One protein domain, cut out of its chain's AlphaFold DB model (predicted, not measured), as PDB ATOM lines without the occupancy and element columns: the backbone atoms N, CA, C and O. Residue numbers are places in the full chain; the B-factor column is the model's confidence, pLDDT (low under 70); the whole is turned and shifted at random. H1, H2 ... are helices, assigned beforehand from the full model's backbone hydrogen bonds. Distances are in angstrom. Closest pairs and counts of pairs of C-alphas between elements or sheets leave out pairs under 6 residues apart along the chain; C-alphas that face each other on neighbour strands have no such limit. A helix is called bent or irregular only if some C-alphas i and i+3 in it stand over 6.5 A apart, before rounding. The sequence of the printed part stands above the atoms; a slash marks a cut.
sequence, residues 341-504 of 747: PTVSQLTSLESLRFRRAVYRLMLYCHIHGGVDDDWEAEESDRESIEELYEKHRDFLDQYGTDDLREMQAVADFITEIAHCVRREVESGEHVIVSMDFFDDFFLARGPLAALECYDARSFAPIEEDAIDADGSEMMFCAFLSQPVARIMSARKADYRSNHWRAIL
ATOM      1  N   PRO A 341     -23.450  28.743  32.001       70.94
ATOM      2  CA  PRO A 341     -23.256  28.442  33.421       70.94
ATOM      3  C   PRO A 341     -21.831  28.037  33.830       70.94
ATOM      4  O   PRO A 341     -21.105  27.413  33.060       70.94
ATOM      5  N   THR A 342     -21.527  28.326  35.103       70.06
ATOM      6  CA  THR A 342     -20.472  27.788  36.003       70.06
ATOM      7  C   THR A 342     -19.012  27.721  35.542       70.06
ATOM      8  O   THR A 342     -18.156  27.459  36.385       70.06
ATOM      9  N   VAL A 343     -18.692  27.964  34.272       86.00
ATOM     10  CA  VAL A 343     -17.331  27.902  33.722       86.00
ATOM     11  C   VAL A 343     -17.165  28.980  32.655       86.00
ATOM     12  O   VAL A 343     -18.056  29.153  31.820       86.00
ATOM     13  N   SER A 344     -16.017  29.665  32.648       91.88
ATOM     14  CA  SER A 344     -15.667  30.646  31.612       91.88
ATOM     15  C   SER A 344     -15.941  30.141  30.187       91.88
ATOM     16  O   SER A 344     -15.641  28.998  29.832       91.88
ATOM     17  N   GLN A 345     -16.523  31.023  29.374       92.94
ATOM     18  CA  GLN A 345     -16.772  30.868  27.939       92.94
ATOM     19  C   GLN A 345     -15.904  31.830  27.104       92.94
ATOM     20  O   GLN A 345     -16.217  32.096  25.939       92.94
ATOM     21  N   LEU A 346     -14.841  32.392  27.695       93.69
ATOM     22  CA  LEU A 346     -13.845  33.169  26.958       93.69
ATOM     23  C   LEU A 346     -13.067  32.260  25.993       93.69
ATOM     24  O   LEU A 346     -12.788  31.099  26.300       93.69
ATOM     25  N   THR A 347     -12.688  32.777  24.823       93.88
ATOM     26  CA  THR A 347     -11.703  32.084  23.973       93.88
ATOM     27  C   THR A 347     -10.329  32.071  24.650       93.88
ATOM     28  O   THR A 347     -10.057  32.871  25.542       93.88
ATOM     29  N   SER A 348      -9.407  31.218  24.194       92.00
ATOM     30  CA  SER A 348      -8.030  31.194  24.715       92.00
ATOM     31  C   SER A 348      -7.306  32.546  24.596       92.00
ATOM     32  O   SER A 348      -6.430  32.836  25.406       92.00
ATOM     33  N   LEU A 349      -7.673  33.377  23.611       93.06
ATOM     34  CA  LEU A 349      -7.109  34.717  23.438       93.06
ATOM     35  C   LEU A 349      -7.781  35.737  24.368       93.06
ATOM     36  O   LEU A 349      -7.078  36.493  25.031       93.06
ATOM     37  N   GLU A 350      -9.111  35.714  24.483       96.44
ATOM     38  CA  GLU A 350      -9.860  36.556  25.432       96.44
ATOM     39  C   GLU A 350      -9.442  36.261  26.887       96.44
ATOM     40  O   GLU A 350      -9.213  37.183  27.666       96.44
ATOM     41  N   SER A 351      -9.262  34.981  27.233       96.12
ATOM     42  CA  SER A 351      -8.756  34.523  28.533       96.12
ATOM     43  C   SER A 351      -7.313  34.982  28.779       96.12
ATOM     44  O   SER A 351      -7.019  35.490  29.858       96.12
ATOM     45  N   LEU A 352      -6.421  34.920  27.776       95.25
ATOM     46  CA  LEU A 352      -5.072  35.493  27.890       95.25
ATOM     47  C   LEU A 352      -5.121  36.998  28.192       95.25
ATOM     48  O   LEU A 352      -4.465  37.424  29.139       95.25
ATOM     49  N   ARG A 353      -5.900  37.789  27.436       96.94
ATOM     50  CA  ARG A 353      -6.060  39.238  27.682       96.94
ATOM     51  C   ARG A 353      -6.569  39.503  29.100       96.94
ATOM     52  O   ARG A 353      -5.943  40.247  29.849       96.94
ATOM     53  N   PHE A 354      -7.641  38.814  29.499       98.00
ATOM     54  CA  PHE A 354      -8.241  38.941  30.826       98.00
ATOM     55  C   PHE A 354      -7.249  38.617  31.950       98.00
ATOM     56  O   PHE A 354      -6.978  39.465  32.794       98.00
ATOM     57  N   ARG A 355      -6.650  37.419  31.945       97.62
ATOM     58  CA  ARG A 355      -5.704  36.986  32.988       97.62
ATOM     59  C   ARG A 355      -4.486  37.899  33.059       97.62
ATOM     60  O   ARG A 355      -4.074  38.288  34.147       97.62
ATOM     61  N   ARG A 356      -3.920  38.271  31.906       95.69
ATOM     62  CA  ARG A 356      -2.785  39.197  31.803       95.69
ATOM     63  C   ARG A 356      -3.099  40.548  32.444       95.69
ATOM     64  O   ARG A 356      -2.285  41.047  33.218       95.69
ATOM     65  N   ALA A 357      -4.267  41.111  32.146       97.56
ATOM     66  CA  ALA A 357      -4.730  42.357  32.739       97.56
ATOM     67  C   ALA A 357      -4.988  42.226  34.246       97.56
ATOM     68  O   ALA A 357      -4.528  43.082  34.995       97.56
ATOM     69  N   VAL A 358      -5.609  41.131  34.706       98.31
ATOM     70  CA  VAL A 358      -5.793  40.846  36.141       98.31
ATOM     71  C   VAL A 358      -4.450  40.793  36.872       98.31
ATOM     72  O   VAL A 358      -4.291  41.494  37.863       98.31
ATOM     73  N   TYR A 359      -3.457  40.041  36.386       97.62
ATOM     74  CA  TYR A 359      -2.149  39.951  37.052       97.62
ATOM     75  C   TYR A 359      -1.372  41.277  37.047       97.62
ATOM     76  O   TYR A 359      -0.714  41.605  38.032       97.62
ATOM     77  N   ARG A 360      -1.451  42.067  35.969       96.25
ATOM     78  CA  ARG A 360      -0.825  43.401  35.926       96.25
ATOM     79  C   ARG A 360      -1.526  44.401  36.839       96.25
ATOM     80  O   ARG A 360      -0.846  45.204  37.470       96.25
ATOM     81  N   LEU A 361      -2.852  44.325  36.946       96.75
ATOM     82  CA  LEU A 361      -3.630  45.125  37.888       96.75
ATOM     83  C   LEU A 361      -3.347  44.704  39.337       96.75
ATOM     84  O   LEU A 361      -3.117  45.568  40.166       96.75
ATOM     85  N   MET A 362      -3.246  43.402  39.632       96.25
ATOM     86  CA  MET A 362      -2.797  42.910  40.942       96.25
ATOM     87  C   MET A 362      -1.439  43.510  41.322       96.25
ATOM     88  O   MET A 362      -1.317  44.061  42.409       96.25
ATOM     89  N   LEU A 363      -0.444  43.459  40.427       93.75
ATOM     90  CA  LEU A 363       0.876  44.047  40.678       93.75
ATOM     91  C   LEU A 363       0.814  45.567  40.890       93.75
ATOM     92  O   LEU A 363       1.497  46.091  41.764       93.75
ATOM     93  N   TYR A 364      -0.001  46.270  40.100       93.88
ATOM     94  CA  TYR A 364      -0.224  47.706  40.255       93.88
ATOM     95  C   TYR A 364      -0.792  48.043  41.641       93.88
ATOM     96  O   TYR A 364      -0.262  48.916  42.321       93.88
ATOM     97  N   CYS A 365      -1.807  47.297  42.084       93.56
ATOM     98  CA  CYS A 365      -2.411  47.429  43.407       93.56
ATOM     99  C   CYS A 365      -1.426  47.112  44.546       93.56
ATOM    100  O   CYS A 365      -1.437  47.824  45.537       93.56
ATOM    101  N   HIS A 366      -0.523  46.132  44.406       89.38
ATOM    102  CA  HIS A 366       0.506  45.885  45.434       89.38
ATOM    103  C   HIS A 366       1.510  47.048  45.528       89.38
ATOM    104  O   HIS A 366       1.826  47.508  46.615       89.38
ATOM    105  N   ILE A 367       1.982  47.579  44.392       87.19
ATOM    106  CA  ILE A 367       3.004  48.645  44.383       87.19
ATOM    107  C   ILE A 367       2.443  50.010  44.822       87.19
ATOM    108  O   ILE A 367       3.190  50.829  45.354       87.19
ATOM    109  N   HIS A 368       1.165  50.284  44.541       88.25
ATOM    110  CA  HIS A 368       0.575  51.623  44.670       88.25
ATOM    111  C   HIS A 368      -0.660  51.702  45.579       88.25
ATOM    112  O   HIS A 368      -1.100  52.801  45.891       88.25
ATOM    113  N   GLY A 369      -1.247  50.570  45.974       87.06
ATOM    114  CA  GLY A 369      -2.470  50.511  46.780       87.06
ATOM    115  C   GLY A 369      -2.241  50.448  48.291       87.06
ATOM    116  O   GLY A 369      -3.218  50.380  49.035       87.06
ATOM    117  N   GLY A 370      -0.991  50.471  48.761       81.56
ATOM    118  CA  GLY A 370      -0.685  50.571  50.189       81.56
ATOM    119  C   GLY A 370      -1.298  51.826  50.822       81.56
ATOM    120  O   GLY A 370      -1.439  52.857  50.164       81.56
ATOM    121  N   VAL A 371      -1.681  51.720  52.093       72.25
ATOM    122  CA  VAL A 371      -1.917  52.891  52.944       72.25
ATOM    123  C   VAL A 371      -0.561  53.310  53.511       72.25
ATOM    124  O   VAL A 371       0.259  52.448  53.823       72.25
ATOM    125  N   ASP A 372      -0.306  54.613  53.586       66.88
ATOM    126  CA  ASP A 372       0.903  55.164  54.196       66.88
ATOM    127  C   ASP A 372       0.519  55.783  55.549       66.88
ATOM    128  O   ASP A 372      -0.183  56.792  55.598       66.88
ATOM    129  N   ASP A 373       0.928  55.139  56.647       58.28
ATOM    130  CA  ASP A 373       0.592  55.554  58.020       58.28
ATOM    131  C   ASP A 373       1.169  56.938  58.380       58.28
ATOM    132  O   ASP A 373       0.658  57.608  59.281       58.28
ATOM    133  N   ASP A 374       2.234  57.367  57.689       57.28
ATOM    134  CA  ASP A 374       2.903  58.656  57.900       57.28
ATOM    135  C   ASP A 374       2.306  59.783  57.014       57.28
ATOM    136  O   ASP A 374       2.768  60.925  57.080       57.28
ATOM    137  N   TRP A 375       1.265  59.510  56.205       61.31
ATOM    138  CA  TRP A 375       0.651  60.477  55.273       61.31
ATOM    139  C   TRP A 375      -0.198  61.538  56.003       61.31
ATOM    140  O   TRP A 375      -1.431  61.498  56.035       61.31
ATOM    141  N   GLU A 376       0.463  62.525  56.614       55.25
ATOM    142  CA  GLU A 376      -0.219  63.640  57.273       55.25
ATOM    143  C   GLU A 376      -1.049  64.451  56.261       55.25
ATOM    144  O   GLU A 376      -0.556  64.897  55.226       55.25
ATOM    145  N   ALA A 377      -2.304  64.769  56.601       53.19
ATOM    146  CA  ALA A 377      -3.182  65.594  55.759       53.19
ATOM    147  C   ALA A 377      -2.653  67.029  55.490       53.19
ATOM    148  O   ALA A 377      -3.231  67.757  54.681       53.19
ATOM    149  N   GLU A 378      -1.564  67.451  56.147       50.19
ATOM    150  CA  GLU A 378      -0.836  68.690  55.843       50.19
ATOM    151  C   GLU A 378       0.167  68.535  54.673       50.19
ATOM    152  O   GLU A 378       0.470  69.535  54.020       50.19
ATOM    153  N   GLU A 379       0.592  67.311  54.319       51.25
ATOM    154  CA  GLU A 379       1.357  67.000  53.092       51.25
ATOM    155  C   GLU A 379       0.472  66.894  51.834       51.25
ATOM    156  O   GLU A 379       0.985  66.774  50.719       51.25
ATOM    157  N   SER A 380      -0.852  67.053  51.980       55.28
ATOM    158  CA  SER A 380      -1.840  67.198  50.893       55.28
ATOM    159  C   SER A 380      -1.698  68.525  50.112       55.28
ATOM    160  O   SER A 380      -2.688  69.125  49.665       55.28
ATOM    161  N   ASP A 381      -0.474  69.011  49.914       62.94
ATOM    162  CA  ASP A 381      -0.225  70.012  48.895       62.94
ATOM    163  C   ASP A 381      -0.324  69.392  47.487       62.94
ATOM    164  O   ASP A 381      -0.355  68.177  47.267       62.94
ATOM    165  N   ARG A 382      -0.488  70.264  46.495       65.00
ATOM    166  CA  ARG A 382      -0.728  69.836  45.115       65.00
ATOM    167  C   ARG A 382       0.506  69.173  44.485       65.00
ATOM    168  O   ARG A 382       0.351  68.501  43.467       65.00
ATOM    169  N   GLU A 383       1.696  69.414  45.025       68.31
ATOM    170  CA  GLU A 383       2.953  68.924  44.465       68.31
ATOM    171  C   GLU A 383       3.155  67.454  44.862       68.31
ATOM    172  O   GLU A 383       3.353  66.631  43.968       68.31
ATOM    173  N   SER A 384       2.922  67.090  46.131       75.19
ATOM    174  CA  SER A 384       2.962  65.696  46.616       75.19
ATOM    175  C   SER A 384       1.996  64.766  45.864       75.19
ATOM    176  O   SER A 384       2.359  63.672  45.430       75.19
ATOM    177  N   ILE A 385       0.759  65.224  45.634       76.88
ATOM    178  CA  ILE A 385      -0.255  64.470  44.877       76.88
ATOM    179  C   ILE A 385       0.148  64.300  43.399       76.88
ATOM    180  O   ILE A 385      -0.103  63.257  42.796       76.88
ATOM    181  N   GLU A 386       0.768  65.310  42.783       81.94
ATOM    182  CA  GLU A 386       1.223  65.218  41.390       81.94
ATOM    183  C   GLU A 386       2.435  64.277  41.253       81.94
ATOM    184  O   GLU A 386       2.462  63.497  40.299       81.94
ATOM    185  N   GLU A 387       3.361  64.258  42.223       83.69
ATOM    186  CA  GLU A 387       4.461  63.280  42.287       83.69
ATOM    187  C   GLU A 387       3.933  61.838  42.411       83.69
ATOM    188  O   GLU A 387       4.389  60.947  41.688       83.69
ATOM    189  N   LEU A 388       2.910  61.603  43.244       83.69
ATOM    190  CA  LEU A 388       2.240  60.299  43.344       83.69
ATOM    191  C   LEU A 388       1.685  59.847  41.977       83.69
ATOM    192  O   LEU A 388       1.987  58.744  41.508       83.69
ATOM    193  N   TYR A 389       0.953  60.716  41.270       84.56
ATOM    194  CA  TYR A 389       0.465  60.407  39.919       84.56
ATOM    195  C   TYR A 389       1.583  60.250  38.877       84.56
ATOM    196  O   TYR A 389       1.362  59.594  37.854       84.56
ATOM    197  N   GLU A 390       2.760  60.848  39.069       86.75
ATOM    198  CA  GLU A 390       3.942  60.588  38.238       86.75
ATOM    199  C   GLU A 390       4.508  59.188  38.505       86.75
ATOM    200  O   GLU A 390       4.627  58.416  37.554       86.75
ATOM    201  N   LYS A 391       4.675  58.775  39.770       87.31
ATOM    202  CA  LYS A 391       5.062  57.393  40.123       87.31
ATOM    203  C   LYS A 391       4.111  56.345  39.520       87.31
ATOM    204  O   LYS A 391       4.570  55.334  38.986       87.31
ATOM    205  N   HIS A 392       2.795  56.577  39.572       91.44
ATOM    206  CA  HIS A 392       1.787  55.671  38.988       91.44
ATOM    207  C   HIS A 392       1.905  55.607  37.457       91.44
ATOM    208  O   HIS A 392       1.748  54.548  36.846       91.44
ATOM    209  N   ARG A 393       2.170  56.753  36.823       90.62
ATOM    210  CA  ARG A 393       2.297  56.892  35.369       90.62
ATOM    211  C   ARG A 393       3.548  56.204  34.840       90.62
ATOM    212  O   ARG A 393       3.444  55.505  33.839       90.62
ATOM    213  N   ASP A 394       4.682  56.359  35.515       89.50
ATOM    214  CA  ASP A 394       5.955  55.758  35.108       89.50
ATOM    215  C   ASP A 394       5.875  54.226  35.117       89.50
ATOM    216  O   ASP A 394       6.298  53.575  34.160       89.50
ATOM    217  N   PHE A 395       5.226  53.639  36.131       90.12
ATOM    218  CA  PHE A 395       4.929  52.206  36.126       90.12
ATOM    219  C   PHE A 395       3.993  51.811  34.973       90.12
ATOM    220  O   PHE A 395       4.200  50.778  34.337       90.12
ATOM    221  N   LEU A 396       2.950  52.589  34.678       93.62
ATOM    222  CA  LEU A 396       1.973  52.225  33.646       93.62
ATOM    223  C   LEU A 396       2.478  52.453  32.208       93.62
ATOM    224  O   LEU A 396       2.050  51.737  31.300       93.62
ATOM    225  N   ASP A 397       3.406  53.386  31.970       92.19
ATOM    226  CA  ASP A 397       3.910  53.682  30.620       92.19
ATOM    227  C   ASP A 397       4.741  52.525  30.026       92.19
ATOM    228  O   ASP A 397       4.845  52.410  28.804       92.19
ATOM    229  N   GLN A 398       5.219  51.582  30.855       89.81
ATOM    230  CA  GLN A 398       5.869  50.342  30.397       89.81
ATOM    231  C   GLN A 398       4.948  49.450  29.531       89.81
ATOM    232  O   GLN A 398       5.438  48.596  28.788       89.81
ATOM    233  N   TYR A 399       3.622  49.613  29.631       92.25
ATOM    234  CA  TYR A 399       2.631  48.787  28.935       92.25
ATOM    235  C   TYR A 399       2.127  49.435  27.639       92.25
ATOM    236  O   TYR A 399       2.047  50.660  27.512       92.25
ATOM    237  N   GLY A 400       1.738  48.616  26.659       92.69
ATOM    238  CA  GLY A 400       1.153  49.078  25.403       92.69
ATOM    239  C   GLY A 400      -0.237  49.696  25.580       92.69
ATOM    240  O   GLY A 400      -0.906  49.526  26.594       92.69
ATOM    241  N   THR A 401      -0.705  50.428  24.568       92.88
ATOM    242  CA  THR A 401      -2.043  51.048  24.589       92.88
ATOM    243  C   THR A 401      -3.159  50.019  24.771       92.88
ATOM    244  O   THR A 401      -4.091  50.266  25.529       92.88
ATOM    245  N   ASP A 402      -3.071  48.856  24.125       91.56
ATOM    246  CA  ASP A 402      -4.104  47.826  24.274       91.56
ATOM    247  C   ASP A 402      -4.005  47.119  25.632       91.56
ATOM    248  O   ASP A 402      -5.027  46.928  26.279       91.56
ATOM    249  N   ASP A 403      -2.792  46.874  26.142       93.06
ATOM    250  CA  ASP A 403      -2.577  46.355  27.500       93.06
ATOM    251  C   ASP A 403      -3.247  47.243  28.572       93.06
ATOM    252  O   ASP A 403      -3.902  46.741  29.483       93.06
ATOM    253  N   LEU A 404      -3.123  48.571  28.444       94.38
ATOM    254  CA  LEU A 404      -3.748  49.533  29.357       94.38
ATOM    255  C   LEU A 404      -5.280  49.577  29.223       94.38
ATOM    256  O   LEU A 404      -5.970  49.798  30.215       94.38
ATOM    257  N   ARG A 405      -5.832  49.333  28.025       93.00
ATOM    258  CA  ARG A 405      -7.287  49.179  27.828       93.00
ATOM    259  C   ARG A 405      -7.807  47.892  28.461       93.00
ATOM    260  O   ARG A 405      -8.877  47.909  29.058       93.00
ATOM    261  N   GLU A 406      -7.058  46.795  28.353       94.94
ATOM    262  CA  GLU A 406      -7.385  45.531  29.022       94.94
ATOM    263  C   GLU A 406      -7.358  45.700  30.551       94.94
ATOM    264  O   GLU A 406      -8.284  45.259  31.228       94.94
ATOM    265  N   MET A 407      -6.351  46.397  31.099       95.62
ATOM    266  CA  MET A 407      -6.276  46.723  32.532       95.62
ATOM    267  C   MET A 407      -7.441  47.606  32.996       95.62
ATOM    268  O   MET A 407      -8.053  47.289  34.013       95.62
ATOM    269  N   GLN A 408      -7.788  48.659  32.244       93.69
ATOM    270  CA  GLN A 408      -8.954  49.497  32.547       93.69
ATOM    271  C   GLN A 408     -10.251  48.676  32.527       93.69
ATOM    272  O   GLN A 408     -11.048  48.784  33.446       93.69
ATOM    273  N   ALA A 409     -10.433  47.792  31.540       94.94
ATOM    274  CA  ALA A 409     -11.606  46.924  31.478       94.94
ATOM    275  C   ALA A 409     -11.701  45.982  32.691       94.94
ATOM    276  O   ALA A 409     -12.783  45.795  33.235       94.94
ATOM    277  N   VAL A 410     -10.590  45.405  33.161       96.62
ATOM    278  CA  VAL A 410     -10.616  44.613  34.403       96.62
ATOM    279  C   VAL A 410     -10.938  45.497  35.612       96.62
ATOM    280  O   VAL A 410     -11.736  45.084  36.447       96.62
ATOM    281  N   ALA A 411     -10.388  46.710  35.699       95.50
ATOM    282  CA  ALA A 411     -10.682  47.642  36.787       95.50
ATOM    283  C   ALA A 411     -12.165  48.048  36.838       95.50
ATOM    284  O   ALA A 411     -12.779  47.941  37.895       95.50
ATOM    285  N   ASP A 412     -12.767  48.399  35.698       94.00
ATOM    286  CA  ASP A 412     -14.197  48.725  35.601       94.00
ATOM    287  C   ASP A 412     -15.076  47.550  36.081       94.00
ATOM    288  O   ASP A 412     -16.101  47.744  36.734       94.00
ATOM    289  N   PHE A 413     -14.659  46.311  35.792       95.44
ATOM    290  CA  PHE A 413     -15.325  45.101  36.277       95.44
ATOM    291  C   PHE A 413     -15.153  44.890  37.792       95.44
ATOM    292  O   PHE A 413     -16.101  44.467  38.457       95.44
ATOM    293  N   ILE A 414     -13.984  45.220  38.358       95.69
ATOM    294  CA  ILE A 414     -13.765  45.227  39.814       95.69
ATOM    295  C   ILE A 414     -14.691  46.244  40.503       95.69
ATOM    296  O   ILE A 414     -15.326  45.907  41.504       95.69
ATOM    297  N   THR A 415     -14.861  47.439  39.935       92.69
ATOM    298  CA  THR A 415     -15.822  48.437  40.430       92.69
ATOM    299  C   THR A 415     -17.278  47.954  40.312       92.69
ATOM    300  O   THR A 415     -18.069  48.127  41.242       92.69
ATOM    301  N   GLU A 416     -17.651  47.263  39.226       92.12
ATOM    302  CA  GLU A 416     -19.003  46.696  39.082       92.12
ATOM    303  C   GLU A 416     -19.328  45.674  40.191       92.12
ATOM    304  O   GLU A 416     -20.414  45.719  40.785       92.12
ATOM    305  N   ILE A 417     -18.393  44.773  40.518       92.44
ATOM    306  CA  ILE A 417     -18.603  43.807  41.608       92.44
ATOM    307  C   ILE A 417     -18.583  44.481  42.991       92.44
ATOM    308  O   ILE A 417     -19.348  44.061  43.861       92.44
ATOM    309  N   ALA A 418     -17.829  45.574  43.173       90.69
ATOM    310  CA  ALA A 418     -17.858  46.402  44.384       90.69
ATOM    311  C   ALA A 418     -19.265  46.951  44.662       90.69
ATOM    312  O   ALA A 418     -19.799  46.824  45.766       90.69
ATOM    313  N   HIS A 419     -19.912  47.513  43.637       89.50
ATOM    314  CA  HIS A 419     -21.284  48.005  43.739       89.50
ATOM    315  C   HIS A 419     -22.311  46.894  43.996       89.50
ATOM    316  O   HIS A 419     -23.311  47.146  44.671       89.50
ATOM    317  N   CYS A 420     -22.067  45.670  43.515       90.12
ATOM    318  CA  CYS A 420     -22.903  44.520  43.860       90.12
ATOM    319  C   CYS A 420     -22.822  44.206  45.364       90.12
ATOM    320  O   CYS A 420     -23.862  44.044  46.001       90.12
ATOM    321  N   VAL A 421     -21.616  44.177  45.949       89.31
ATOM    322  CA  VAL A 421     -21.418  43.963  47.399       89.31
ATOM    323  C   VAL A 421     -22.042  45.098  48.207       89.31
ATOM    324  O   VAL A 421     -22.803  44.843  49.135       89.31
ATOM    325  N   ARG A 422     -21.823  46.355  47.801       86.19
ATOM    326  CA  ARG A 422     -22.355  47.547  48.485       86.19
ATOM    327  C   ARG A 422     -23.885  47.562  48.605       86.19
ATOM    328  O   ARG A 422     -24.410  48.189  49.518       86.19
ATOM    329  N   ARG A 423     -24.605  46.895  47.695       84.25
ATOM    330  CA  ARG A 423     -26.071  46.719  47.761       84.25
ATOM    331  C   ARG A 423     -26.512  45.623  48.739       84.25
ATOM    332  O   ARG A 423     -27.615  45.698  49.272       84.25
ATOM    333  N   GLU A 424     -25.668  44.621  48.957       81.00
ATOM    334  CA  GLU A 424     -25.928  43.447  49.798       81.00
ATOM    335  C   GLU A 424     -25.457  43.632  51.250       81.00
ATOM    336  O   GLU A 424     -25.949  42.966  52.157       81.00
ATOM    337  N   VAL A 425     -24.582  44.597  51.507       76.38
ATOM    338  CA  VAL A 425     -24.130  44.992  52.848       76.38
ATOM    339  C   VAL A 425     -25.184  45.865  53.556       76.38
ATOM    340  O   VAL A 425     -25.939  46.586  52.902       76.38
ATOM    341  N   GLU A 426     -25.336  45.737  54.881       64.81
ATOM    342  CA  GLU A 426     -26.336  46.515  55.639       64.81
ATOM    343  C   GLU A 426     -25.994  48.013  55.674       64.81
ATOM    344  O   GLU A 426     -24.829  48.396  55.615       64.81
ATOM    345  N   SER A 427     -26.998  48.881  55.857       56.75
ATOM    346  CA  SER A 427     -26.834  50.345  55.979       56.75
ATOM    347  C   SER A 427     -26.218  50.787  57.324       56.75
ATOM    348  O   SER A 427     -26.725  51.699  57.980       56.75
ATOM    349  N   GLY A 428     -25.199  50.060  57.772       49.62
ATOM    350  CA  GLY A 428     -24.501  50.180  59.049       49.62
ATOM    351  C   GLY A 428     -23.115  49.523  59.014       49.62
ATOM    352  O   GLY A 428     -22.217  50.013  59.690       49.62
ATOM    353  N   GLU A 429     -22.904  48.510  58.163       54.22
ATOM    354  CA  GLU A 429     -21.572  48.090  57.696       54.22
ATOM    355  C   GLU A 429     -21.097  49.081  56.613       54.22
ATOM    356  O   GLU A 429     -21.064  48.801  55.414       54.22
ATOM    357  N   HIS A 430     -20.780  50.303  57.035       55.44
ATOM    358  CA  HIS A 430     -20.114  51.262  56.164       55.44
ATOM    359  C   HIS A 430     -18.608  50.995  56.180       55.44
ATOM    360  O   HIS A 430     -17.986  51.062  57.237       55.44
ATOM    361  N   VAL A 431     -18.024  50.764  55.000       59.19
ATOM    362  CA  VAL A 431     -16.596  51.041  54.782       59.19
ATOM    363  C   VAL A 431     -16.372  52.501  55.181       59.19
ATOM    364  O   VAL A 431     -17.158  53.358  54.775       59.19
ATOM    365  N   ILE A 432     -15.363  52.769  56.012       64.12
ATOM    366  CA  ILE A 432     -15.162  54.085  56.650       64.12
ATOM    367  C   ILE A 432     -14.846  55.180  55.610       64.12
ATOM    368  O   ILE A 432     -15.209  56.339  55.792       64.12
ATOM    369  N   VAL A 433     -14.296  54.775  54.462       67.81
ATOM    370  CA  VAL A 433     -14.019  55.596  53.275       67.81
ATOM    371  C   VAL A 433     -15.277  56.281  52.716       67.81
ATOM    372  O   VAL A 433     -16.309  55.650  52.459       67.81
ATOM    373  N   SER A 434     -15.165  57.584  52.431       76.38
ATOM    374  CA  SER A 434     -16.220  58.376  51.780       76.38
ATOM    375  C   SER A 434     -16.689  57.779  50.442       76.38
ATOM    376  O   SER A 434     -15.902  57.276  49.639       76.38
ATOM    377  N   MET A 435     -17.987  57.919  50.145       77.44
ATOM    378  CA  MET A 435     -18.597  57.436  48.895       77.44
ATOM    379  C   MET A 435     -17.976  58.039  47.625       77.44
ATOM    380  O   MET A 435     -18.065  57.410  46.576       77.44
ATOM    381  N   ASP A 436     -17.339  59.209  47.718       80.69
ATOM    382  CA  ASP A 436     -16.652  59.847  46.588       80.69
ATOM    383  C   ASP A 436     -15.327  59.147  46.210       80.69
ATOM    384  O   ASP A 436     -14.856  59.317  45.088       80.69
ATOM    385  N   PHE A 437     -14.745  58.343  47.115       84.12
ATOM    386  CA  PHE A 437     -13.484  57.608  46.911       84.12
ATOM    387  C   PHE A 437     -13.644  56.079  46.949       84.12
ATOM    388  O   PHE A 437     -12.694  55.357  46.649       84.12
ATOM    389  N   PHE A 438     -14.834  55.571  47.297       86.94
ATOM    390  CA  PHE A 438     -15.101  54.140  47.495       86.94
ATOM    391  C   PHE A 438     -14.650  53.263  46.312       86.94
ATOM    392  O   PHE A 438     -14.008  52.237  46.532       86.94
ATOM    393  N   ASP A 439     -14.953  53.663  45.072       90.06
ATOM    394  CA  ASP A 439     -14.643  52.862  43.879       90.06
ATOM    395  C   ASP A 439     -13.134  52.728  43.640       90.06
ATOM    396  O   ASP A 439     -12.651  51.636  43.327       90.06
ATOM    397  N   ASP A 440     -12.385  53.819  43.814       91.19
ATOM    398  CA  ASP A 440     -10.938  53.819  43.633       91.19
ATOM    399  C   ASP A 440     -10.210  53.143  44.808       91.19
ATOM    400  O   ASP A 440      -9.267  52.385  44.583       91.19
ATOM    401  N   PHE A 441     -10.664  53.348  46.052       90.50
ATOM    402  CA  PHE A 441     -10.131  52.642  47.222       90.50
ATOM    403  C   PHE A 441     -10.331  51.126  47.092       90.50
ATOM    404  O   PHE A 441      -9.389  50.355  47.271       90.50
ATOM    405  N   PHE A 442     -11.538  50.685  46.722       91.62
ATOM    406  CA  PHE A 442     -11.841  49.267  46.521       91.62
ATOM    407  C   PHE A 442     -11.011  48.667  45.375       91.62
ATOM    408  O   PHE A 442     -10.543  47.531  45.471       91.62
ATOM    409  N   LEU A 443     -10.764  49.439  44.309       93.81
ATOM    410  CA  LEU A 443      -9.840  49.055  43.244       93.81
ATOM    411  C   LEU A 443      -8.387  48.955  43.744       93.81
ATOM    412  O   LEU A 443      -7.681  48.032  43.338       93.81
ATOM    413  N   ALA A 444      -7.943  49.849  44.632       93.06
ATOM    414  CA  ALA A 444      -6.597  49.840  45.205       93.06
ATOM    415  C   ALA A 444      -6.315  48.589  46.058       93.06
ATOM    416  O   ALA A 444      -5.213  48.052  45.973       93.06
ATOM    417  N   ARG A 445      -7.323  48.041  46.759       92.56
ATOM    418  CA  ARG A 445      -7.247  46.720  47.436       92.56
ATOM    419  C   ARG A 445      -7.026  45.548  46.465       92.56
ATOM    420  O   ARG A 445      -6.532  44.483  46.831       92.56
ATOM    421  N   GLY A 446      -7.380  45.744  45.198       94.56
ATOM    422  CA  GLY A 446      -7.021  44.873  44.086       94.56
ATOM    423  C   GLY A 446      -7.953  43.680  43.823       94.56
ATOM    424  O   GLY A 446      -8.839  43.346  44.615       94.56
ATOM    425  N   PRO A 447      -7.759  42.988  42.677       96.50
ATOM    426  CA  PRO A 447      -8.742  42.043  42.135       96.50
ATOM    427  C   PRO A 447      -9.089  40.837  43.015       96.50
ATOM    428  O   PRO A 447     -10.162  40.254  42.855       96.50
ATOM    429  N   LEU A 448      -8.183  40.419  43.905       95.00
ATOM    430  CA  LEU A 448      -8.389  39.230  44.735       95.00
ATOM    431  C   LEU A 448      -9.188  39.540  46.005       95.00
ATOM    432  O   LEU A 448     -10.102  38.781  46.317       95.00
ATOM    433  N   ALA A 449      -8.901  40.658  46.679       94.06
ATOM    434  CA  ALA A 449      -9.699  41.137  47.806       94.06
ATOM    435  C   ALA A 449     -11.127  41.484  47.347       94.06
ATOM    436  O   ALA A 449     -12.105  41.048  47.948       94.06
ATOM    437  N   ALA A 450     -11.252  42.141  46.189       94.56
ATOM    438  CA  ALA A 450     -12.534  42.414  45.544       94.56
ATOM    439  C   ALA A 450     -13.382  41.151  45.290       94.56
ATOM    440  O   ALA A 450     -14.594  41.150  45.524       94.56
ATOM    441  N   LEU A 451     -12.752  40.062  44.832       96.00
ATOM    442  CA  LEU A 451     -13.424  38.774  44.652       96.00
ATOM    443  C   LEU A 451     -13.856  38.159  45.989       96.00
ATOM    444  O   LEU A 451     -14.944  37.592  46.069       96.00
ATOM    445  N   GLU A 452     -13.025  38.256  47.026       94.94
ATOM    446  CA  GLU A 452     -13.360  37.754  48.361       94.94
ATOM    447  C   GLU A 452     -14.544  38.514  48.959       94.94
ATOM    448  O   GLU A 452     -15.472  37.871  49.447       94.94
ATOM    449  N   CYS A 453     -14.597  39.841  48.809       92.62
ATOM    450  CA  CYS A 453     -15.765  40.642  49.178       92.62
ATOM    451  C   CYS A 453     -17.033  40.200  48.424       92.62
ATOM    452  O   CYS A 453     -18.107  40.089  49.017       92.62
ATOM    453  N   TYR A 454     -16.917  39.903  47.122       92.31
ATOM    454  CA  TYR A 454     -18.038  39.440  46.293       92.31
ATOM    455  C   TYR A 454     -18.552  38.052  46.698       92.31
ATOM    456  O   TYR A 454     -19.759  37.869  46.865       92.31
ATOM    457  N   ASP A 455     -17.657  37.078  46.886       91.56
ATOM    458  CA  ASP A 455     -18.029  35.716  47.285       91.56
ATOM    459  C   ASP A 455     -18.509  35.653  48.754       91.56
ATOM    460  O   ASP A 455     -19.383  34.843  49.071       91.56
ATOM    461  N   ALA A 456     -17.999  36.524  49.637       90.25
ATOM    462  CA  ALA A 456     -18.439  36.645  51.032       90.25
ATOM    463  C   ALA A 456     -19.693  37.517  51.227       90.25
ATOM    464  O   ALA A 456     -20.318  37.424  52.283       90.25
ATOM    465  N   ARG A 457     -20.060  38.347  50.237       87.75
ATOM    466  CA  ARG A 457     -21.121  39.374  50.327       87.75
ATOM    467  C   ARG A 457     -20.916  40.374  51.480       87.75
ATOM    468  O   ARG A 457     -21.876  40.823  52.096       87.75
ATOM    469  N   SER A 458     -19.663  40.712  51.775       87.12
ATOM    470  CA  SER A 458     -19.263  41.555  52.910       87.12
ATOM    471  C   SER A 458     -17.972  42.310  52.591       87.12
ATOM    472  O   SER A 458     -17.192  41.857  51.756       87.12
ATOM    473  N   PHE A 459     -17.727  43.436  53.264       88.06
ATOM    474  CA  PHE A 459     -16.462  44.174  53.175       88.06
ATOM    475  C   PHE A 459     -15.400  43.729  54.191       88.06
ATOM    476  O   PHE A 459     -14.296  44.261  54.157       88.06
ATOM    477  N   ALA A 460     -15.677  42.722  55.029       87.56
ATOM    478  CA  ALA A 460     -14.714  42.186  56.000       87.56
ATOM    479  C   ALA A 460     -13.295  41.890  55.436       87.56
ATOM    480  O   ALA A 460     -12.330  42.147  56.149       87.56
ATOM    481  N   PRO A 461     -13.103  41.415  54.180       90.25
ATOM    482  CA  PRO A 461     -11.761  41.216  53.609       90.25
ATOM    483  C   PRO A 461     -10.930  42.491  53.383       90.25
ATOM    484  O   PRO A 461      -9.759  42.373  53.043       90.25
ATOM    485  N   ILE A 462     -11.527  43.682  53.510       89.00
ATOM    486  CA  ILE A 462     -10.880  44.994  53.327       89.00
ATOM    487  C   ILE A 462     -11.196  45.964  54.481       89.00
ATOM    488  O   ILE A 462     -11.056  47.174  54.327       89.00
ATOM    489  N   GLU A 463     -11.697  45.454  55.611       84.50
ATOM    490  CA  GLU A 463     -12.164  46.278  56.733       84.50
ATOM    491  C   GLU A 463     -11.000  46.914  57.506       84.50
ATOM    492  O   GLU A 463     -11.083  48.094  57.833       84.50
ATOM    493  N   GLU A 464      -9.908  46.172  57.731       82.56
ATOM    494  CA  GLU A 464      -8.686  46.682  58.380       82.56
ATOM    495  C   GLU A 464      -8.065  47.809  57.530       82.56
ATOM    496  O   GLU A 464      -8.023  48.955  57.971       82.56
ATOM    497  N   ASP A 465      -7.779  47.540  56.252       80.88
ATOM    498  CA  ASP A 465      -7.316  48.530  55.267       80.88
ATOM    499  C   ASP A 465      -8.182  49.805  55.176       80.88
ATOM    500  O   ASP A 465      -7.693  50.873  54.806       80.88
ATOM    501  N   ALA A 466      -9.491  49.697  55.433       77.44
ATOM    502  CA  ALA A 466     -10.420  50.825  55.385       77.44
ATOM    503  C   ALA A 466     -10.442  51.651  56.677       77.44
ATOM    504  O   ALA A 466     -10.868  52.804  56.635       77.44
ATOM    505  N   ILE A 467     -10.022  51.068  57.803       76.44
ATOM    506  CA  ILE A 467      -9.760  51.785  59.056       76.44
ATOM    507  C   ILE A 467      -8.460  52.575  58.914       76.44
ATOM    508  O   ILE A 467      -8.429  53.753  59.260       76.44
ATOM    509  N   ASP A 468      -7.420  51.950  58.360       75.25
ATOM    510  CA  ASP A 468      -6.104  52.578  58.205       75.25
ATOM    511  C   ASP A 468      -6.146  53.736  57.182       75.25
ATOM    512  O   ASP A 468      -5.453  54.739  57.337       75.25
ATOM    513  N   ALA A 469      -7.019  53.657  56.169       72.81
ATOM    514  CA  ALA A 469      -7.200  54.700  55.153       72.81
ATOM    515  C   ALA A 469      -8.061  55.923  55.573       72.81
ATOM    516  O   ALA A 469      -8.302  56.803  54.740       72.81
ATOM    517  N   ASP A 470      -8.561  55.995  56.814       73.06
ATOM    518  CA  ASP A 470      -9.396  57.114  57.297       73.06
ATOM    519  C   ASP A 470      -8.595  58.433  57.324       73.06
ATOM    520  O   ASP A 470      -7.661  58.606  58.108       73.06
ATOM    521  N   GLY A 471      -8.954  59.377  56.447       70.31
ATOM    522  CA  GLY A 471      -8.267  60.663  56.281       70.31
ATOM    523  C   GLY A 471      -7.147  60.704  55.230       70.31
ATOM    524  O   GLY A 471      -6.623  61.792  54.974       70.31
ATOM    525  N   SER A 472      -6.797  59.579  54.590       75.25
ATOM    526  CA  SER A 472      -5.810  59.504  53.495       75.25
ATOM    527  C   SER A 472      -6.439  59.210  52.119       75.25
ATOM    528  O   SER A 472      -5.742  58.991  51.127       75.25
ATOM    529  N   GLU A 473      -7.771  59.286  51.997       76.44
ATOM    530  CA  GLU A 473      -8.526  58.813  50.823       76.44
ATOM    531  C   GLU A 473      -8.151  59.523  49.511       76.44
ATOM    532  O   GLU A 473      -8.316  58.972  48.418       76.44
ATOM    533  N   MET A 474      -7.610  60.743  49.609       78.94
ATOM    534  CA  MET A 474      -7.137  61.529  48.468       78.94
ATOM    535  C   MET A 474      -6.009  60.830  47.688       78.94
ATOM    536  O   MET A 474      -5.907  61.047  46.479       78.94
ATOM    537  N   MET A 475      -5.214  59.962  48.334       80.19
ATOM    538  CA  MET A 475      -4.196  59.121  47.679       80.19
ATOM    539  C   MET A 475      -4.798  58.223  46.593       80.19
ATOM    540  O   MET A 475      -4.187  57.999  45.548       80.19
ATOM    541  N   PHE A 476      -6.012  57.720  46.830       85.50
ATOM    542  CA  PHE A 476      -6.695  56.807  45.920       85.50
ATOM    543  C   PHE A 476      -7.516  57.543  44.858       85.50
ATOM    544  O   PHE A 476      -7.953  56.916  43.907       85.50
ATOM    545  N   CYS A 477      -7.718  58.860  44.953       86.31
ATOM    546  CA  CYS A 477      -8.543  59.615  44.006       86.31
ATOM    547  C   CYS A 477      -8.170  59.316  42.536       86.31
ATOM    548  O   CYS A 477      -7.044  59.549  42.102       86.31
ATOM    549  N   ALA A 478      -9.116  58.791  41.750       88.44
ATOM    550  CA  ALA A 478      -8.918  58.397  40.355       88.44
ATOM    551  C   ALA A 478      -7.707  57.455  40.117       88.44
ATOM    552  O   ALA A 478      -7.043  57.548  39.075       88.44
ATOM    553  N   PHE A 479      -7.451  56.555  41.079       91.75
ATOM    554  CA  PHE A 479      -6.281  55.683  41.263       91.75
ATOM    555  C   PHE A 479      -5.635  55.200  39.960       91.75
ATOM    556  O   PHE A 479      -4.478  55.518  39.682       91.75
ATOM    557  N   LEU A 480      -6.402  54.472  39.137       92.88
ATOM    558  CA  LEU A 480      -5.970  53.974  37.827       92.88
ATOM    559  C   LEU A 480      -6.417  54.891  36.677       92.88
ATOM    560  O   LEU A 480      -5.682  55.093  35.705       92.88
ATOM    561  N   SER A 481      -7.628  55.444  36.769       90.88
ATOM    562  CA  SER A 481      -8.277  56.127  35.644       90.88
ATOM    563  C   SER A 481      -7.537  57.403  35.225       90.88
ATOM    564  O   SER A 481      -7.394  57.670  34.028       90.88
ATOM    565  N   GLN A 482      -6.988  58.166  36.175       90.81
ATOM    566  CA  GLN A 482      -6.239  59.385  35.876       90.81
ATOM    567  C   GLN A 482      -4.877  59.126  35.204       90.81
ATOM    568  O   GLN A 482      -4.643  59.714  34.138       90.81
ATOM    569  N   PRO A 483      -3.965  58.288  35.745       93.12
ATOM    570  CA  PRO A 483      -2.682  58.040  35.092       93.12
ATOM    571  C   PRO A 483      -2.857  57.367  33.721       93.12
ATOM    572  O   PRO A 483      -2.202  57.790  32.764       93.12
ATOM    573  N   VAL A 484      -3.804  56.429  33.561       92.88
ATOM    574  CA  VAL A 484      -4.120  55.847  32.242       92.88
ATOM    575  C   VAL A 484      -4.627  56.921  31.273       92.88
ATOM    576  O   VAL A 484      -4.111  57.022  30.157       92.88
ATOM    577  N   ALA A 485      -5.570  57.783  31.672       91.31
ATOM    578  CA  ALA A 485      -6.074  58.852  30.804       91.31
ATOM    579  C   ALA A 485      -4.974  59.846  30.376       91.31
ATOM    580  O   ALA A 485      -4.961  60.291  29.220       91.31
ATOM    581  N   ARG A 486      -4.019  60.163  31.265       92.12
ATOM    582  CA  ARG A 486      -2.846  61.002  30.957       92.12
ATOM    583  C   ARG A 486      -1.931  60.332  29.920       92.12
ATOM    584  O   ARG A 486      -1.586  60.974  28.924       92.12
ATOM    585  N   ILE A 487      -1.612  59.044  30.086       94.38
ATOM    586  CA  ILE A 487      -0.804  58.257  29.130       94.38
ATOM    587  C   ILE A 487      -1.496  58.176  27.761       94.38
ATOM    588  O   ILE A 487      -0.888  58.473  26.732       94.38
ATOM    589  N   MET A 488      -2.787  57.840  27.733       92.25
ATOM    590  CA  MET A 488      -3.571  57.737  26.495       92.25
ATOM    591  C   MET A 488      -3.627  59.069  25.744       92.25
ATOM    592  O   MET A 488      -3.435  59.101  24.526       92.25
ATOM    593  N   SER A 489      -3.796  60.176  26.472       92.31
ATOM    594  CA  SER A 489      -3.771  61.531  25.913       92.31
ATOM    595  C   SER A 489      -2.407  61.878  25.308       92.31
ATOM    596  O   SER A 489      -2.348  62.379  24.183       92.31
ATOM    597  N   ALA A 490      -1.305  61.558  25.998       94.06
ATOM    598  CA  ALA A 490       0.054  61.759  25.489       94.06
ATOM    599  C   ALA A 490       0.328  60.925  24.221       94.06
ATOM    600  O   ALA A 490       0.881  61.433  23.241       94.06
ATOM    601  N   ARG A 491      -0.147  59.672  24.198       94.56
ATOM    602  CA  ARG A 491      -0.073  58.753  23.049       94.56
ATOM    603  C   ARG A 491      -1.059  59.092  21.919       94.56
ATOM    604  O   ARG A 491      -0.970  58.494  20.849       94.56
ATOM    605  N   LYS A 492      -1.979  60.047  22.127       92.38
ATOM    606  CA  LYS A 492      -3.104  60.386  21.227       92.38
ATOM    607  C   LYS A 492      -3.990  59.177  20.893       92.38
ATOM    608  O   LYS A 492      -4.554  59.095  19.802       92.38
ATOM    609  N   ALA A 493      -4.083  58.231  21.822       87.12
ATOM    610  CA  ALA A 493      -4.914  57.048  21.699       87.12
ATOM    611  C   ALA A 493      -6.364  57.366  22.087       87.12
ATOM    612  O   ALA A 493      -6.619  58.193  22.963       87.12
ATOM    613  N   ASP A 494      -7.319  56.682  21.458       78.69
ATOM    614  CA  ASP A 494      -8.709  56.742  21.903       78.69
ATOM    615  C   ASP A 494      -8.875  56.019  23.250       78.69
ATOM    616  O   ASP A 494      -8.574  54.826  23.366       78.69
ATOM    617  N   TYR A 495      -9.361  56.758  24.246       69.81
ATOM    618  CA  TYR A 495      -9.711  56.266  25.579       69.81
ATOM    619  C   TYR A 495     -11.141  55.696  25.635       69.81
ATOM    620  O   TYR A 495     -11.477  54.983  26.574       69.81
ATOM    621  N   ARG A 496     -12.008  55.995  24.651       62.84
ATOM    622  CA  ARG A 496     -13.445  55.672  24.686       62.84
ATOM    623  C   ARG A 496     -13.915  54.819  23.503       62.84
ATOM    624  O   ARG A 496     -14.727  55.264  22.691       62.84
ATOM    625  N   SER A 497     -13.542  53.545  23.483       51.12
ATOM    626  CA  SER A 497     -14.189  52.566  22.600       51.12
ATOM    627  C   SER A 497     -14.412  51.224  23.298       51.12
ATOM    628  O   SER A 497     -13.582  50.328  23.232       51.12
ATOM    629  N   ASN A 498     -15.591  51.084  23.923       59.59
ATOM    630  CA  ASN A 498     -16.148  49.829  24.445       59.59
ATOM    631  C   ASN A 498     -15.169  49.002  25.299       59.59
ATOM    632  O   ASN A 498     -14.689  47.973  24.839       59.59
ATOM    633  N   HIS A 499     -14.925  49.408  26.546       75.94
ATOM    634  CA  HIS A 499     -14.011  48.743  27.488       75.94
ATOM    635  C   HIS A 499     -14.052  47.197  27.478       75.94
ATOM    636  O   HIS A 499     -13.017  46.573  27.265       75.94
ATOM    637  N   TRP A 500     -15.227  46.553  27.544       91.38
ATOM    638  CA  TRP A 500     -15.331  45.086  27.436       91.38
ATOM    639  C   TRP A 500     -14.718  44.494  26.155       91.38
ATOM    640  O   TRP A 500     -14.182  43.390  26.202       91.38
ATOM    641  N   ARG A 501     -14.744  45.209  25.022       90.44
ATOM    642  CA  ARG A 501     -14.132  44.787  23.745       90.44
ATOM    643  C   ARG A 501     -12.601  44.885  23.728       90.44
ATOM    644  O   ARG A 501     -11.992  44.365  22.801       90.44
ATOM    645  N   ALA A 502     -11.967  45.481  24.744       92.06
ATOM    646  CA  ALA A 502     -10.527  45.310  24.958       92.06
ATOM    647  C   ALA A 502     -10.195  43.848  25.307       92.06
ATOM    648  O   ALA A 502      -9.192  43.307  24.852       92.06
ATOM    649  N   ILE A 503     -11.080  43.180  26.056       95.69
ATOM    650  CA  ILE A 503     -10.967  41.752  26.373       95.69
ATOM    651  C   ILE A 503     -11.646  40.895  25.297       95.69
ATOM    652  O   ILE A 503     -11.039  39.943  24.808       95.69
ATOM    653  N   LEU A 504     -12.889  41.226  24.929       94.81
ATOM    654  CA  LEU A 504     -13.813  40.374  24.174       94.81
ATOM    655  C   LEU A 504     -13.809  40.637  22.661       94.81
ATOM    656  O   LEU A 504     -14.161  41.724  22.207       94.81
TER     657      LEU A 504
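Overview. This is residues 341 to 504 of the 747 residues of an uncharacterized protein of Schizophyllum commune (strain H4-8 / FGSC 9210) (UniProt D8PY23). Two long helices, H1 and H3, cross as an X, and H4 and H5 pack in the angle between their later parts, with H6 on H5 and the short H7 on H4. On another side H2 and H8 form a slanted pair that joins the core through H8 and the first part of H3, while the short H9 packs on H1 and H3 near their crossing. The printed part has 164 residues with nine named helices, H1 to H9 in order, and no named strand; the class is all helix. It is compact, with a radius of gyration of the C-alphas of 16.2 A and spans of 46 by 40 by 22 A.

Arrangement. H1, residues 348 to 368, touches H3, residues 401 to 424, about perpendicular at 76 degrees, with residues 353 to 361 and 403 to 411 alone; their closest C-alphas, of Ala 357 and Met 407, are 4.6 A apart. H3 is the hub, touching five helices. H2, residues 382 to 397, touches H8, residues 481 to 491, at a steep tilt of 64 degrees, the same way, closest at the C-alphas of Arg 393 and Pro 483, 5.1 A. H3 touches H8 with residues 401 to 408 alone, closest at Leu 404 and Val 484, C-alphas 7.0 A apart. H4, residues 438 to 444, touches H3 at a steep tilt of 50 degrees, opposite ways; the closest C-alphas, of Thr 415 and Asp 439, are 5.7 A apart. H5, residues 446 to 456, touches H3 at a shallow tilt of 28 degrees, the same way, closest at the C-alphas of Val 421 and Tyr 454, 5.8 A. H6, residues 460 to 468, touches H5; H7, residues 473 to 476, touches H4; and H9, residues 500 to 503, touches H3, the closest C-alphas of Glu 406 and Ala 502 being 5.1 A apart. H1 and H8 are apart. Helix packing is mostly crossed, 2 of 8 tilted pairs being shallow. Every O i to N i+4 pair is within hydrogen-bond range in H1, H2, H4, H5 and H8, against 19 of 20 in H3 and 3 of 5 in H6; H7 and H9 are too short for such a pair.

Along the chain. H1 begins at C-alpha 348 (-8.030, 31.194, 24.715) and is 29.8 A long. H2 is 22.2 A long, and H3 runs 35.5 A to C-alpha 424 (-25.928, 43.447, 49.798). H6 is irregular: C-alphas 461 and 464 are 7.9 A apart. H9 ends at C-alpha 503 (-10.967, 41.752, 26.373).

Size, cuts and confidence. The C-alphas farthest apart, of Pro 341 and Glu 378, are 51.2 A apart. The printed part has no cut. The links H1 to H2 and H3 to H4 are long, 13 residues each. Mean pLDDT of the printed part is 84.7; residues 372 to 383, 426 to 433 and 495 to 498 are under 70.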